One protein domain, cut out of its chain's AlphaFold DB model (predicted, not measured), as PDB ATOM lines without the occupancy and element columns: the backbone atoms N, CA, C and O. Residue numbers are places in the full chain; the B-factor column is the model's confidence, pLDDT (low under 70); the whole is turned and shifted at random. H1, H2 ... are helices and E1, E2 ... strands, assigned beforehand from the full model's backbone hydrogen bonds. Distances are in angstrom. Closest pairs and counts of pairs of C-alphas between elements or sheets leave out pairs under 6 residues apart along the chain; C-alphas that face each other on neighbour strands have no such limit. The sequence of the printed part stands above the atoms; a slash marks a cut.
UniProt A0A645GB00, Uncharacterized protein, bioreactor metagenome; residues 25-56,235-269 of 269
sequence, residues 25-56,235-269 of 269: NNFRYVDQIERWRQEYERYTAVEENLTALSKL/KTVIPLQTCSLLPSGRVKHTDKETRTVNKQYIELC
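AT A GLANCE: This is residues 25 to 56 and 235 to 269 of the 269 residues of an uncharacterized protein of bioreactor metagenome (UniProt A0A645GB00). One long helix, H1, makes the length of the domain, with a small two-stranded hairpin, E1 and E2, packed on its middle stretch and a short helix, H2, following the hairpin. Residues 25 to 31 of H1 stick out. The printed 67 residues hold H1, E1, E2, H2 in that order, with an antiparallel sheet, mixed class; the whole is loose, radius of gyration of the C-alphas 14.4 A, spanning 47 by 24 by 21 A.

HOW THE PARTS SIT: Start on H1, residues 25 to 53: its closest C-alphas to E1, residues 241 to 245, are Tyr 40 and Cys 243, 6.0 A. E2, residues 251 to 255, forms an antiparallel hairpin with E1; find N 242 and O 254 2.9 A apart. H2, residues 258 to 266, is apart from H1 and E1. In both helices every O i to N i+4 pair is within hydrogen-bond range.

IN THESE COORDINATES: Find C-alpha 25 at (193.471, 123.405, 105.811); H1 runs 42.5 A. E1 spans 13.0 A, E2 12.8 A; H2, 12.3 A, ends at (211.781, 163.570, 118.277).

THE WHOLE: Residues 57 to 234 are cut out; C-alphas 56 and 235 are 18.9 A apart. Confidence is low, for instance, at residues 25 to 30.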
ATOM      1  N   ASN A  25     192.284 122.684 106.280       57.66
ATOM      2  CA  ASN A  25     193.471 123.405 105.811       57.66
ATOM      3  C   ASN A  25     193.134 124.722 105.092       57.66
ATOM      4  O   ASN A  25     193.884 125.688 105.224       57.66
ATOM      5  N   ASN A  26     192.009 124.789 104.371       58.75
ATOM      6  CA  ASN A  26     191.549 126.026 103.739       58.75
ATOM      7  C   ASN A  26     191.052 127.028 104.788       58.75
ATOM      8  O   ASN A  26     191.358 128.210 104.672       58.75
ATOM      9  N   PHE A  27     190.369 126.565 105.843       58.38
ATOM     10  CA  PHE A  27     189.979 127.422 106.969       58.38
ATOM     11  C   PHE A  27     191.197 128.002 107.697       58.38
ATOM     12  O   PHE A  27     191.271 129.210 107.894       58.38
ATOM     13  N   ARG A  28     192.212 127.177 107.993       65.00
ATOM     14  CA  ARG A  28     193.466 127.650 108.612       65.00
ATOM     15  C   ARG A  28     194.188 128.704 107.770       65.00
ATOM     16  O   ARG A  28     194.804 129.604 108.330       65.00
ATOM     17  N   TYR A  29     194.133 128.588 106.444       64.94
ATOM     18  CA  TYR A  29     194.749 129.549 105.528       64.94
ATOM     19  C   TYR A  29     193.969 130.871 105.446       64.94
ATOM     20  O   TYR A  29     194.581 131.939 105.454       64.94
ATOM     21  N   VAL A  30     192.633 130.817 105.410       69.62
ATOM     22  CA  VAL A  30     191.773 132.014 105.435       69.62
ATOM     23  C   VAL A  30     191.949 132.773 106.752       69.62
ATOM     24  O   VAL A  30     192.226 133.969 106.715       69.62
ATOM     25  N   ASP A  31     191.937 132.074 107.889       73.19
ATOM     26  CA  ASP A  31     192.192 132.670 109.205       73.19
ATOM     27  C   ASP A  31     193.569 133.342 109.288       73.19
ATOM     28  O   ASP A  31     193.728 134.376 109.934       73.19
ATOM     29  N   GLN A  32     194.592 132.770 108.645       72.94
ATOM     30  CA  GLN A  32     195.931 133.367 108.601       72.94
ATOM     31  C   GLN A  32     195.958 134.663 107.792       72.94
ATOM     32  O   GLN A  32     196.555 135.639 108.241       72.94
ATOM     33  N   ILE A  33     195.295 134.696 106.634       74.25
ATOM     34  CA  ILE A  33     195.193 135.913 105.819       74.25
ATOM     35  C   ILE A  33     194.403 136.994 106.557       74.25
ATOM     36  O   ILE A  33     194.805 138.155 106.544       74.25
ATOM     37  N   GLU A  34     193.308 136.624 107.218       76.31
ATOM     38  CA  GLU A  34     192.492 137.547 108.007       76.31
ATOM     39  C   GLU A  34     193.311 138.157 109.155       76.31
ATOM     40  O   GLU A  34     193.323 139.374 109.330       76.31
ATOM     41  N   ARG A  35     194.090 137.333 109.873       78.19
ATOM     42  CA  ARG A  35     195.011 137.801 110.923       78.19
ATOM     43  C   ARG A  35     196.072 138.749 110.378       78.19
ATOM     44  O   ARG A  35     196.299 139.801 110.962       78.19
ATOM     45  N   TRP A  36     196.697 138.408 109.253       76.81
ATOM     46  CA  TRP A  36     197.696 139.256 108.600       76.81
ATOM     47  C   TRP A  36     197.123 140.591 108.135       76.81
ATOM     48  O   TRP A  36     197.779 141.626 108.244       76.81
ATOM     49  N   ARG A  37     195.883 140.586 107.649       77.50
ATOM     50  CA  ARG A  37     195.173 141.804 107.278       77.50
ATOM     51  C   ARG A  37     194.885 142.676 108.499       77.50
ATOM     52  O   ARG A  37     195.213 143.857 108.466       77.50
ATOM     53  N   GLN A  38     194.336 142.100 109.568       81.62
ATOM     54  CA  GLN A  38     194.077 142.813 110.824       81.62
ATOM     55  C   GLN A  38     195.364 143.385 111.427       81.62
ATOM     56  O   GLN A  38     195.382 144.504 111.937       81.62
ATOM     57  N   GLU A  39     196.463 142.638 111.343       78.31
ATOM     58  CA  GLU A  39     197.775 143.086 111.793       78.31
ATOM     59  C   GLU A  39     198.279 144.271 110.957       78.31
ATOM     60  O   GLU A  39     198.645 145.301 111.519       78.31
ATOM     61  N   TYR A  40     198.229 144.176 109.626       79.56
ATOM     62  CA  TYR A  40     198.586 145.282 108.736       79.56
ATOM     63  C   TYR A  40     197.735 146.536 108.991       79.56
ATOM     64  O   TYR A  40     198.282 147.633 109.103       79.56
ATOM     65  N   GLU A  41     196.416 146.376 109.121       81.44
ATOM     66  CA  GLU A  41     195.483 147.467 109.424       81.44
ATOM     67  C   GLU A  41     195.831 148.127 110.764       81.44
ATOM     68  O   GLU A  41     195.912 149.351 110.841       81.44
ATOM     69  N   ARG A  42     196.156 147.337 111.795       80.50
ATOM     70  CA  ARG A  42     196.592 147.850 113.098       80.50
ATOM     71  C   ARG A  42     197.895 148.652 113.010       80.50
ATOM     72  O   ARG A  42     197.957 149.745 113.563       80.50
ATOM     73  N   TYR A  43     198.933 148.130 112.353       77.25
ATOM     74  CA  TYR A  43     200.218 148.838 112.231       77.25
ATOM     75  C   TYR A  43     200.081 150.128 111.418       77.25
ATOM     76  O   TYR A  43     200.631 151.155 111.806       77.25
ATOM     77  N   THR A  44     199.308 150.089 110.332       79.75
ATOM     78  CA  THR A  44     199.058 151.262 109.486       79.75
ATOM     79  C   THR A  44     198.278 152.330 110.250       79.75
ATOM     80  O   THR A  44     198.679 153.489 110.247       79.75
ATOM     81  N   ALA A  45     197.234 151.939 110.988       82.56
ATOM     82  CA  ALA A  45     196.453 152.862 111.808       82.56
ATOM     83  C   ALA A  45     197.309 153.546 112.885       82.56
ATOM     84  O   ALA A  45     197.161 154.741 113.117       82.56
ATOM     85  N   VAL A  46     198.236 152.820 113.524       79.75
ATOM     86  CA  VAL A  46     199.157 153.410 114.511       79.75
ATOM     87  C   VAL A  46     200.082 154.444 113.863       79.75
ATOM     88  O   VAL A  46     200.268 155.516 114.430       79.75
ATOM     89  N   GLU A  47     200.627 154.173 112.676       76.56
ATOM     90  CA  GLU A  47     201.461 155.145 111.952       76.56
ATOM     91  C   GLU A  47     200.676 156.393 111.555       76.56
ATOM     92  O   GLU A  47     201.125 157.511 111.805       76.56
ATOM     93  N   GLU A  48     199.484 156.221 110.983       79.81
ATOM     94  CA  GLU A  48     198.613 157.334 110.595       79.81
ATOM     95  C   GLU A  48     198.273 158.206 111.807       79.81
ATOM     96  O   GLU A  48     198.419 159.429 111.764       79.81
ATOM     97  N   ASN A  49     197.933 157.569 112.924       77.75
ATOM     98  CA  ASN A  49     197.660 158.227 114.190       77.75
ATOM     99  C   ASN A  49     198.864 159.017 114.729       77.75
ATOM    100  O   ASN A  49     198.701 160.147 115.190       77.75
ATOM    101  N   LEU A  50     200.081 158.468 114.646       74.69
ATOM    102  CA  LEU A  50     201.299 159.186 115.036       74.69
ATOM    103  C   LEU A  50     201.554 160.387 114.113       74.69
ATOM    104  O   LEU A  50     201.873 161.472 114.588       74.69
ATOM    105  N   THR A  51     201.341 160.246 112.802       73.88
ATOM    106  CA  THR A  51     201.471 161.379 111.866       73.88
ATOM    107  C   THR A  51     200.383 162.444 112.029       73.88
ATOM    108  O   THR A  51     200.543 163.561 111.541       73.88
ATOM    109  N   ALA A  52     199.259 162.118 112.672       72.56
ATOM    110  CA  ALA A  52     198.216 163.083 112.994       72.56
ATOM    111  C   ALA A  52     198.599 163.951 114.203       72.56
ATOM    112  O   ALA A  52     198.290 165.140 114.207       72.56
ATOM    113  N   LEU A  53     199.318 163.391 115.183       71.38
ATOM    114  CA  LEU A  53     199.804 164.136 116.350       71.38
ATOM    115  C   LEU A  53     200.770 165.263 115.967       71.38
ATOM    116  O   LEU A  53     200.652 166.364 116.494       71.38
ATOM    117  N   SER A  54     201.665 165.032 115.003       67.00
ATOM    118  CA  SER A  54     202.616 166.057 114.541       67.00
ATOM    119  C   SER A  54     201.966 167.226 113.786       67.00
ATOM    120  O   SER A  54     202.637 168.205 113.466       67.00
ATOM    121  N   LYS A  55     200.661 167.147 113.492       66.12
ATOM    122  CA  LYS A  55     199.886 168.214 112.841       66.12
ATOM    123  C   LYS A  55     199.114 169.086 113.827       66.12
ATOM    124  O   LYS A  55     198.386 169.971 113.385       66.12
ATOM    125  N   LEU A  56     199.210 168.826 115.132       65.44
ATOM    126  CA  LEU A  56     198.487 169.597 116.135       65.44
ATOM    127  C   LEU A  56     199.087 171.008 116.227       65.44
ATOM    128  O   LEU A  56     200.149 171.207 116.808       65.44
ATOM    129  N   LYS A 235     208.078 155.472 123.971       70.12
ATOM    130  CA  LYS A 235     208.706 155.074 122.697       70.12
ATOM    131  C   LYS A 235     208.361 153.646 122.238       70.12
ATOM    132  O   LYS A 235     208.488 153.334 121.061       70.12
ATOM    133  N   THR A 236     207.908 152.789 123.153       69.75
ATOM    134  CA  THR A 236     207.417 151.429 122.885       69.75
ATOM    135  C   THR A 236     206.145 151.382 122.033       69.75
ATOM    136  O   THR A 236     205.856 150.338 121.457       69.75
ATOM    137  N   VAL A 237     205.396 152.485 121.938       69.94
ATOM    138  CA  VAL A 237     204.194 152.595 121.097       69.94
ATOM    139  C   VAL A 237     204.551 152.784 119.619       69.94
ATOM    140  O   VAL A 237     203.773 152.387 118.753       69.94
ATOM    141  N   ILE A 238     205.739 153.322 119.309       70.69
ATOM    142  CA  ILE A 238     206.206 153.449 117.924       70.69
ATOM    143  C   ILE A 238     206.612 152.059 117.423       70.69
ATOM    144  O   ILE A 238     207.544 151.459 117.970       70.69
ATOM    145  N   PRO A 239     205.962 151.532 116.373       70.62
ATOM    146  CA  PRO A 239     206.309 150.224 115.854       70.62
ATOM    147  C   PRO A 239     207.735 150.246 115.291       70.62
ATOM    148  O   PRO A 239     208.096 151.087 114.461       70.62
ATOM    149  N   LEU A 240     208.548 149.295 115.757       76.56
ATOM    150  CA  LEU A 240     209.934 149.092 115.319       76.56
ATOM    151  C   LEU A 240     210.022 148.451 113.929       76.56
ATOM    152  O   LEU A 240     211.100 148.397 113.345       76.56
ATOM    153  N   GLN A 241     208.899 147.968 113.402       74.75
ATOM    154  CA  GLN A 241     208.799 147.300 112.113       74.75
ATOM    155  C   GLN A 241     207.726 147.979 111.274       74.75
ATOM    156  O   GLN A 241     206.657 148.312 111.779       74.75
ATOM    157  N   THR A 242     207.994 148.159 109.985       73.12
ATOM    158  CA  THR A 242     206.959 148.518 109.015       73.12
ATOM    159  C   THR A 242     206.410 147.256 108.371       73.12
ATOM    160  O   THR A 242     207.165 146.368 107.968       73.12
ATOM    161  N   CYS A 243     205.091 147.197 108.241       73.44
ATOM    162  CA  CYS A 243     204.401 146.100 107.580       73.44
ATOM    163  C   CYS A 243     204.054 146.505 106.146       73.44
ATOM    164  O   CYS A 243     203.529 147.588 105.909       73.44
ATOM    165  N   SER A 244     204.319 145.624 105.184       76.62
ATOM    166  CA  SER A 244     203.827 145.757 103.808       76.62
ATOM    167  C   SER A 244     203.054 144.505 103.417       76.62
ATOM    168  O   SER A 244     203.502 143.384 103.672       76.62
ATOM    169  N   LEU A 245     201.880 144.689 102.815       75.00
ATOM    170  CA  LEU A 245     201.070 143.580 102.328       75.00
ATOM    171  C   LEU A 245     201.550 143.178 100.925       75.00
ATOM    172  O   LEU A 245     201.476 143.961  99.980       75.00
ATOM    173  N   LEU A 246     202.065 141.957 100.784       77.62
ATOM    174  CA  LEU A 246     202.467 141.417  99.485       77.62
ATOM    175  C   LEU A 246     201.227 141.060  98.641       77.62
ATOM    176  O   LEU A 246     200.187 140.714  99.205       77.62
ATOM    177  N   PRO A 247     201.333 141.005  97.297       69.75
ATOM    178  CA  PRO A 247     200.235 140.565  96.422       69.75
ATOM    179  C   PRO A 247     199.712 139.149  96.720       69.75
ATOM    180  O   PRO A 247     198.612 138.793  96.314       69.75
ATOM    181  N   SER A 248     200.500 138.339  97.435       70.56
ATOM    182  CA  SER A 248     200.140 137.001  97.913       70.56
ATOM    183  C   SER A 248     199.290 136.994  99.191       70.56
ATOM    184  O   SER A 248     198.936 135.919  99.668       70.56
ATOM    185  N   GLY A 249     198.999 138.161  99.777       62.09
ATOM    186  CA  GLY A 249     198.276 138.297 101.044       62.09
ATOM    187  C   GLY A 249     199.134 138.073 102.294       62.09
ATOM    188  O   GLY A 249     198.613 138.140 103.400       62.09
ATOM    189  N   ARG A 250     200.441 137.822 102.140       71.69
ATOM    190  CA  ARG A 250     201.389 137.687 103.259       71.69
ATOM    191  C   ARG A 250     201.896 139.055 103.709       71.69
ATOM    192  O   ARG A 250     202.183 139.908 102.867       71.69
ATOM    193  N   VAL A 251     202.085 139.236 105.013       71.81
ATOM    194  CA  VAL A 251     202.740 140.432 105.559       71.81
ATOM    195  C   VAL A 251     204.250 140.248 105.507       71.81
ATOM    196  O   VAL A 251     204.788 139.224 105.931       71.81
ATOM    197  N   LYS A 252     204.942 141.245 104.960       78.81
ATOM    198  CA  LYS A 252     206.391 141.375 105.069       78.81
ATOM    199  C   LYS A 252     206.696 142.434 106.117       78.81
ATOM    200  O   LYS A 252     206.371 143.605 105.914       78.81
ATOM    201  N   HIS A 253     207.346 142.007 107.192       77.50
ATOM    202  CA  HIS A 253     207.916 142.899 108.191       77.50
ATOM    203  C   HIS A 253     209.297 143.344 107.723       77.50
ATOM    204  O   HIS A 253     210.112 142.530 107.280       77.50
ATOM    205  N   THR A 254     209.553 144.641 107.800       81.00
ATOM    206  CA  THR A 254     210.889 145.205 107.629       81.00
ATOM    207  C   THR A 254     211.225 146.008 108.868       81.00
ATOM    208  O   THR A 254     210.477 146.915 109.235       81.00
ATOM    209  N   ASP A 255     212.338 145.665 109.512       80.44
ATOM    210  CA  ASP A 255     212.827 146.401 110.673       80.44
ATOM    211  C   ASP A 255     213.160 147.838 110.266       80.44
ATOM    212  O   ASP A 255     213.823 148.084 109.252       80.44
ATOM    213  N   LYS A 256     212.692 148.798 111.058       79.31
ATOM    214  CA  LYS A 256     213.097 150.190 110.931       79.31
ATOM    215  C   LYS A 256     214.479 150.365 111.539       79.31
ATOM    216  O   LYS A 256     214.787 149.832 112.605       79.31
ATOM    217  N   GLU A 257     215.298 151.193 110.905       81.12
ATOM    218  CA  GLU A 257     216.550 151.633 111.510       81.12
ATOM    219  C   GLU A 257     216.282 152.391 112.818       81.12
ATOM    220  O   GLU A 257     215.393 153.237 112.909       81.12
ATOM    221  N   THR A 258     217.105 152.172 113.844       77.81
ATOM    222  CA  THR A 258     216.945 152.856 115.140       77.81
ATOM    223  C   THR A 258     216.972 154.384 114.997       77.81
ATOM    224  O   THR A 258     216.313 155.100 115.751       77.81
ATOM    225  N   ARG A 259     217.693 154.900 113.991       80.06
ATOM    226  CA  ARG A 259     217.753 156.330 113.669       80.06
ATOM    227  C   ARG A 259     216.406 156.888 113.204       80.06
ATOM    228  O   ARG A 259     216.073 158.005 113.588       80.06
ATOM    229  N   THR A 260     215.640 156.146 112.405       78.31
ATOM    230  CA  THR A 260     214.341 156.611 111.897       78.31
ATOM    231  C   THR A 260     213.283 156.587 112.992       78.31
ATOM    232  O   THR A 260     212.529 157.544 113.114       78.31
ATOM    233  N   VAL A 261     213.310 155.576 113.864       75.69
ATOM    234  CA  VAL A 261     212.456 155.516 115.064       75.69
ATOM    235  C   VAL A 261     212.754 156.677 116.017       75.69
ATOM    236  O   VAL A 261     211.836 157.324 116.512       75.69
ATOM    237  N   ASN A 262     214.034 156.982 116.259       76.94
ATOM    238  CA  ASN A 262     214.419 158.125 117.093       76.94
ATOM    239  C   ASN A 262     213.973 159.449 116.476       76.94
ATOM    240  O   ASN A 262     213.481 160.311 117.191       76.94
ATOM    241  N   LYS A 263     214.130 159.599 115.157       79.75
ATOM    242  CA  LYS A 263     213.679 160.787 114.435       79.75
ATOM    243  C   LYS A 263     212.163 160.969 114.560       79.75
ATOM    244  O   LYS A 263     211.733 162.054 114.913       79.75
ATOM    245  N   GLN A 264     211.387 159.901 114.367       71.31
ATOM    246  CA  GLN A 264     209.930 159.921 114.511       71.31
ATOM    247  C   GLN A 264     209.499 160.280 115.940       71.31
ATOM    248  O   GLN A 264     208.547 161.023 116.113       71.31
ATOM    249  N   TYR A 265     210.213 159.803 116.965       73.12
ATOM    250  CA  TYR A 265     209.940 160.183 118.353       73.12
ATOM    251  C   TYR A 265     210.262 161.658 118.632       73.12
ATOM    252  O   TYR A 265     209.477 162.338 119.276       73.12
ATOM    253  N   ILE A 266     211.386 162.162 118.116       72.69
ATOM    254  CA  ILE A 266     211.781 163.570 118.277       72.69
ATOM    255  C   ILE A 266     210.815 164.505 117.544       72.69
ATOM    256  O   ILE A 266     210.538 165.575 118.049       72.69
ATOM    257  N   GLU A 267     210.293 164.115 116.381       70.56
ATOM    258  CA  GLU A 267     209.296 164.904 115.636       70.56
ATOM    259  C   GLU A 267     207.914 164.931 116.307       70.56
ATOM    260  O   GLU A 267     207.060 165.723 115.911       70.56
ATOM    261  N   LEU A 268     207.679 164.054 117.286       65.25
ATOM    262  CA  LEU A 268     206.468 164.057 118.100       65.25
ATOM    263  C   LEU A 268     206.615 164.936 119.352       65.25
ATOM    264  O   LEU A 268     205.590 165.426 119.815       65.25
ATOM    265  N   CYS A 269     207.841 165.101 119.881       57.06
ATOM    266  CA  CYS A 269     208.192 165.925 121.050       57.06
ATOM    267  C   CYS A 269     208.346 167.411 120.705       57.06
ATOM    268  O   CYS A 269     207.921 168.227 121.551       57.06
TER     269      CYS A 269